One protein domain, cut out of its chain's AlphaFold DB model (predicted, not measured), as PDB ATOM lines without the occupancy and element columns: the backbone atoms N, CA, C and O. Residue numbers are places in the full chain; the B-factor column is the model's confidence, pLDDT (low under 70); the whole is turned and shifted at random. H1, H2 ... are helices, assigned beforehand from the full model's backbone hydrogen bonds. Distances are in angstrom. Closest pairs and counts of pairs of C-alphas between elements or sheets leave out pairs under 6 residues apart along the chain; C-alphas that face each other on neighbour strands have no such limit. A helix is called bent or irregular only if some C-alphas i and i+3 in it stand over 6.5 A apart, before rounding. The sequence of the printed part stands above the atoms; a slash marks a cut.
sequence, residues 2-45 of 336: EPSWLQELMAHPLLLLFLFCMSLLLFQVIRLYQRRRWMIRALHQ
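Overview. This is residues 2 to 45 of the 336 residues of the protein "Cytochrome P450 family 4 subfamily Z member 1" of Mandrillus leucophaeus (UniProt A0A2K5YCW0). The model is one long helix, H2, with a short helix, H1, turned across its first end, so that the two make a corner like an uneven L. H2 makes the length, and no other part of the printed residues folds back on it. The printed part has 44 residues with two named helices, H1 then H2, and no named strand; the class is all helix. It is extended, with a radius of gyration of the C-alphas of 17.9 A, and the C-alphas span 61 by 17 by 6 A, a rod.

Arrangement. H1, residues 5 to 10, is joined to H2, residues 13 to 42, by a tight link of 2 residues. The two helices only just touch, and only at the corner by their link, with 3 pairs of C-alphas within 8 A. H2 touches H1 with residues 15 to 16 alone. The closest C-alphas of the two are those of Met 10 and Leu 16, 7.0 A apart. Their lines stand about perpendicular, at 88 degrees, and their centres are 24.9 A apart. In H1 and H2 every backbone O i to N i+4 pair is within hydrogen-bond range.

Along the chain. The printed part begins at Glu 2, with its C-alpha at (162.605, 129.087, 209.115). H1 runs from Trp 5, C-alpha at (166.675, 136.689, 209.512), to Met 10, 8.7 A from first to last C-alpha. H2 runs from Pro 13, C-alpha at (167.996, 143.095, 222.132), to Ala 42, C-alpha at (186.344, 177.984, 204.632), a length of 43.1 A. Neither helix is bent.

Size, cuts and confidence. The C-alphas of Glu 2 and Gln 45, the two farthest apart, are 60.9 A apart. Residues 2 to 45 stand free, with no C-alpha 8 or more apart along the chain within 10 A. The printed part has no cut. The mean pLDDT of the printed part is 85.2; residues 2 to 3 and 6 to 10 are under 70.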
ATOM      1  N   GLU A   2     161.511 128.477 208.360       57.44
ATOM      2  CA  GLU A   2     162.605 129.087 209.115       57.44
ATOM      3  C   GLU A   2     162.252 130.558 209.375       57.44
ATOM      4  O   GLU A   2     161.707 131.210 208.473       57.44
ATOM      5  N   PRO A   3     162.453 131.063 210.602       59.28
ATOM      6  CA  PRO A   3     162.203 132.464 210.898       59.28
ATOM      7  C   PRO A   3     163.044 133.323 209.950       59.28
ATOM      8  O   PRO A   3     164.211 133.039 209.692       59.28
ATOM      9  N   SER A   4     162.437 134.369 209.387       74.06
ATOM     10  CA  SER A   4     163.189 135.314 208.554       74.06
ATOM     11  C   SER A   4     164.346 135.896 209.374       74.06
ATOM     12  O   SER A   4     164.164 136.137 210.568       74.06
ATOM     13  N   TRP A   5     165.509 136.174 208.765       71.88
ATOM     14  CA  TRP A   5     166.675 136.689 209.512       71.88
ATOM     15  C   TRP A   5     166.306 137.901 210.386       71.88
ATOM     16  O   TRP A   5     166.869 138.113 211.457       71.88
ATOM     17  N   LEU A   6     165.344 138.712 209.930       65.38
ATOM     18  CA  LEU A   6     164.841 139.888 210.633       65.38
ATOM     19  C   LEU A   6     164.132 139.533 211.946       65.38
ATOM     20  O   LEU A   6     164.271 140.263 212.922       65.38
ATOM     21  N   GLN A   7     163.415 138.411 212.001       66.19
ATOM     22  CA  GLN A   7     162.761 137.928 213.219       66.19
ATOM     23  C   GLN A   7     163.777 137.413 214.248       66.19
ATOM     24  O   GLN A   7     163.612 137.685 215.435       66.19
ATOM     25  N   GLU A   8     164.854 136.753 213.814       67.81
ATOM     26  CA  GLU A   8     165.958 136.350 214.702       67.81
ATOM     27  C   GLU A   8     166.759 137.559 215.209       67.81
ATOM     28  O   GLU A   8     167.095 137.645 216.389       67.81
ATOM     29  N   LEU A   9     166.997 138.556 214.350       63.66
ATOM     30  CA  LEU A   9     167.673 139.804 214.717       63.66
ATOM     31  C   LEU A   9     166.885 140.591 215.778       63.66
ATOM     32  O   LEU A   9     167.469 141.143 216.711       63.66
ATOM     33  N   MET A  10     165.554 140.628 215.647       65.88
ATOM     34  CA  MET A  10     164.663 141.284 216.608       65.88
ATOM     35  C   MET A  10     164.538 140.531 217.939       65.88
ATOM     36  O   MET A  10     164.185 141.148 218.943       65.88
ATOM     37  N   ALA A  11     164.870 139.238 217.976       70.94
ATOM     38  CA  ALA A  11     164.875 138.433 219.197       70.94
ATOM     39  C   ALA A  11     166.101 138.693 220.099       70.94
ATOM     40  O   ALA A  11     166.111 138.285 221.261       70.94
ATOM     41  N   HIS A  12     167.121 139.406 219.601       82.56
ATOM     42  CA  HIS A  12     168.360 139.686 220.329       82.56
ATOM     43  C   HIS A  12     168.520 141.186 220.642       82.56
ATOM     44  O   HIS A  12     169.180 141.919 219.899       82.56
ATOM     45  N   PRO A  13     167.987 141.670 221.783       85.56
ATOM     46  CA  PRO A  13     167.996 143.095 222.132       85.56
ATOM     47  C   PRO A  13     169.407 143.694 222.243       85.56
ATOM     48  O   PRO A  13     169.603 144.868 221.937       85.56
ATOM     49  N   LEU A  14     170.413 142.890 222.613       87.31
ATOM     50  CA  LEU A  14     171.816 143.321 222.663       87.31
ATOM     51  C   LEU A  14     172.383 143.650 221.275       87.31
ATOM     52  O   LEU A  14     173.171 144.584 221.140       87.31
ATOM     53  N   LEU A  15     171.969 142.916 220.239       87.81
ATOM     54  CA  LEU A  15     172.443 143.130 218.877       87.81
ATOM     55  C   LEU A  15     171.782 144.362 218.246       87.81
ATOM     56  O   LEU A  15     172.463 145.159 217.602       87.81
ATOM     57  N   LEU A  16     170.490 144.583 218.510       88.81
ATOM     58  CA  LEU A  16     169.810 145.829 218.137       88.81
ATOM     59  C   LEU A  16     170.438 147.050 218.823       88.81
ATOM     60  O   LEU A  16     170.690 148.059 218.163       88.81
ATOM     61  N   LEU A  17     170.746 146.950 220.121       91.25
ATOM     62  CA  LEU A  17     171.438 148.007 220.860       91.25
ATOM     63  C   LEU A  17     172.829 148.281 220.273       91.25
ATOM     64  O   LEU A  17     173.199 149.438 220.077       91.25
ATOM     65  N   PHE A  18     173.584 147.230 219.945       91.69
ATOM     66  CA  PHE A  18     174.894 147.361 219.313       91.69
ATOM     67  C   PHE A  18     174.806 148.072 217.955       91.69
ATOM     68  O   PHE A  18     175.531 149.040 217.726       91.69
ATOM     69  N   LEU A  19     173.889 147.655 217.077       92.62
ATOM     70  CA  LEU A  19     173.685 148.285 215.768       92.62
ATOM     71  C   LEU A  19     173.256 149.750 215.899       92.62
ATOM     72  O   LEU A  19     173.760 150.607 215.173       92.62
ATOM     73  N   PHE A  20     172.381 150.057 216.858       93.62
ATOM     74  CA  PHE A  20     171.989 151.429 217.162       93.62
ATOM     75  C   PHE A  20     173.194 152.274 217.600       93.62
ATOM     76  O   PHE A  20     173.444 153.330 217.014       93.62
ATOM     77  N   CYS A  21     174.005 151.786 218.545       93.44
ATOM     78  CA  CYS A  21     175.233 152.452 218.987       93.44
ATOM     79  C   CYS A  21     176.228 152.665 217.834       93.44
ATOM     80  O   CYS A  21     176.784 153.756 217.693       93.44
ATOM     81  N   MET A  22     176.409 151.664 216.970       93.69
ATOM     82  CA  MET A  22     177.266 151.767 215.785       93.69
ATOM     83  C   MET A  22     176.741 152.799 214.781       93.69
ATOM     84  O   MET A  22     177.530 153.560 214.222       93.69
ATOM     85  N   SER A  23     175.421 152.887 214.590       93.81
ATOM     86  CA  SER A  23     174.806 153.903 213.727       93.81
ATOM     87  C   SER A  23     175.040 155.324 214.256       93.81
ATOM     88  O   SER A  23     175.381 156.225 213.485       93.81
ATOM     89  N   LEU A  24     174.953 155.518 215.578       93.94
ATOM     90  CA  LEU A  24     175.213 156.803 216.228       93.94
ATOM     91  C   LEU A  24     176.687 157.202 216.120       93.94
ATOM     92  O   LEU A  24     176.987 158.355 215.806       93.94
ATOM     93  N   LEU A  25     177.604 156.253 216.329       92.44
ATOM     94  CA  LEU A  25     179.039 156.463 216.139       92.44
ATOM     95  C   LEU A  25     179.356 156.853 214.692       92.44
ATOM     96  O   LEU A  25     180.044 157.847 214.464       92.44
ATOM     97  N   LEU A  26     178.809 156.131 213.711       94.12
ATOM     98  CA  LEU A  26     179.007 156.444 212.297       94.12
ATOM     99  C   LEU A  26     178.482 157.846 211.955       94.12
ATOM    100  O   LEU A  26     179.183 158.626 211.308       94.12
ATOM    101  N   PHE A  27     177.288 158.202 212.435       94.88
ATOM    102  CA  PHE A  27     176.723 159.536 212.248       94.88
ATOM    103  C   PHE A  27     177.618 160.633 212.848       94.88
ATOM    104  O   PHE A  27     177.881 161.649 212.197       94.88
ATOM    105  N   GLN A  28     178.143 160.427 214.060       90.50
ATOM    106  CA  GLN A  28     179.084 161.359 214.688       90.50
ATOM    107  C   GLN A  28     180.377 161.504 213.874       90.50
ATOM    108  O   GLN A  28     180.824 162.629 213.643       90.50
ATOM    109  N   VAL A  29     180.946 160.398 213.383       91.19
ATOM    110  CA  VAL A  29     182.151 160.410 212.537       91.19
ATOM    111  C   VAL A  29     181.901 161.173 211.236       91.19
ATOM    112  O   VAL A  29     182.704 162.034 210.873       91.19
ATOM    113  N   ILE A  30     180.771 160.931 210.564       94.06
ATOM    114  CA  ILE A  30     180.391 161.654 209.342       94.06
ATOM    115  C   ILE A  30     180.264 163.152 209.629       94.06
ATOM    116  O   ILE A  30     180.823 163.965 208.892       94.06
ATOM    117  N   ARG A  31     179.591 163.532 210.720       93.88
ATOM    118  CA  ARG A  31     179.429 164.937 211.116       93.88
ATOM    119  C   ARG A  31     180.775 165.620 211.370       93.88
ATOM    120  O   ARG A  31     181.001 166.729 210.886       93.88
ATOM    121  N   LEU A  32     181.681 164.970 212.102       90.56
ATOM    122  CA  LEU A  32     183.026 165.492 212.375       90.56
ATOM    123  C   LEU A  32     183.859 165.612 211.095       90.56
ATOM    124  O   LEU A  32     184.533 166.621 210.882       90.56
ATOM    125  N   TYR A  33     183.764 164.625 210.206       91.94
ATOM    126  CA  TYR A  33     184.443 164.634 208.918       91.94
ATOM    127  C   TYR A  33     183.946 165.758 208.001       91.94
ATOM    128  O   TYR A  33     184.747 166.498 207.424       91.94
ATOM    129  N   GLN A  34     182.626 165.928 207.902       93.19
ATOM    130  CA  GLN A  34     182.008 167.021 207.155       93.19
ATOM    131  C   GLN A  34     182.415 168.380 207.729       93.19
ATOM    132  O   GLN A  34     182.826 169.256 206.968       93.19
ATOM    133  N   ARG A  35     182.396 168.540 209.061       91.06
ATOM    134  CA  ARG A  35     182.855 169.765 209.734       91.06
ATOM    135  C   ARG A  35     184.317 170.066 209.417       91.06
ATOM    136  O   ARG A  35     184.637 171.195 209.063       91.06
ATOM    137  N   ARG A  36     185.198 169.066 209.494       89.62
ATOM    138  CA  ARG A  36     186.619 169.215 209.153       89.62
ATOM    139  C   ARG A  36     186.795 169.677 207.708       89.62
ATOM    140  O   ARG A  36     187.482 170.665 207.465       89.62
ATOM    141  N   ARG A  37     186.142 168.999 206.757       90.81
ATOM    142  CA  ARG A  37     186.173 169.372 205.333       90.81
ATOM    143  C   ARG A  37     185.669 170.793 205.110       90.81
ATOM    144  O   ARG A  37     186.273 171.526 204.335       90.81
ATOM    145  N   TRP A  38     184.587 171.180 205.779       92.44
ATOM    146  CA  TRP A  38     184.050 172.531 205.692       92.44
ATOM    147  C   TRP A  38     185.042 173.573 206.226       92.44
ATOM    148  O   TRP A  38     185.304 174.540 205.522       92.44
ATOM    149  N   MET A  39     185.665 173.350 207.392       90.06
ATOM    150  CA  MET A  39     186.652 174.286 207.960       90.06
ATOM    151  C   MET A  39     187.878 174.462 207.055       90.06
ATOM    152  O   MET A  39     188.309 175.589 206.839       90.06
ATOM    153  N   ILE A  40     188.397 173.372 206.477       88.25
ATOM    154  CA  ILE A  40     189.521 173.432 205.525       88.25
ATOM    155  C   ILE A  40     189.150 174.275 204.299       88.25
ATOM    156  O   ILE A  40     189.941 175.103 203.865       88.25
ATOM    157  N   ARG A  41     187.938 174.102 203.753       90.06
ATOM    158  CA  ARG A  41     187.467 174.915 202.622       90.06
ATOM    159  C   ARG A  41     187.253 176.375 203.016       90.06
ATOM    160  O   ARG A  41     187.665 177.259 202.282       90.06
ATOM    161  N   ALA A  42     186.630 176.631 204.164       90.12
ATOM    162  CA  ALA A  42     186.344 177.984 204.632       90.12
ATOM    163  C   ALA A  42     187.631 178.792 204.863       90.12
ATOM    164  O   ALA A  42     187.682 179.975 204.542       90.12
ATOM    165  N   LEU A  43     188.687 178.141 205.361       89.06
ATOM    166  CA  LEU A  43     189.964 178.777 205.689       89.06
ATOM    167  C   LEU A  43     191.047 178.560 204.625       89.06
ATOM    168  O   LEU A  43     192.206 178.852 204.886       89.06
ATOM    169  N   HIS A  44     190.684 178.109 203.421       86.44
ATOM    170  CA  HIS A  44     191.629 177.831 202.330       86.44
ATOM    171  C   HIS A  44     192.500 179.029 201.902       86.44
ATOM    172  O   HIS A  44     193.560 178.829 201.321       86.44
ATOM    173  N   GLN A  45     192.055 180.259 202.179       87.12
ATOM    174  CA  GLN A  45     192.798 181.490 201.886       87.12
ATOM    175  C   GLN A  45     193.905 181.759 202.908       87.12
ATOM    176  O   GLN A  45     194.807 182.544 202.622       87.12
TER     177      GLN A  45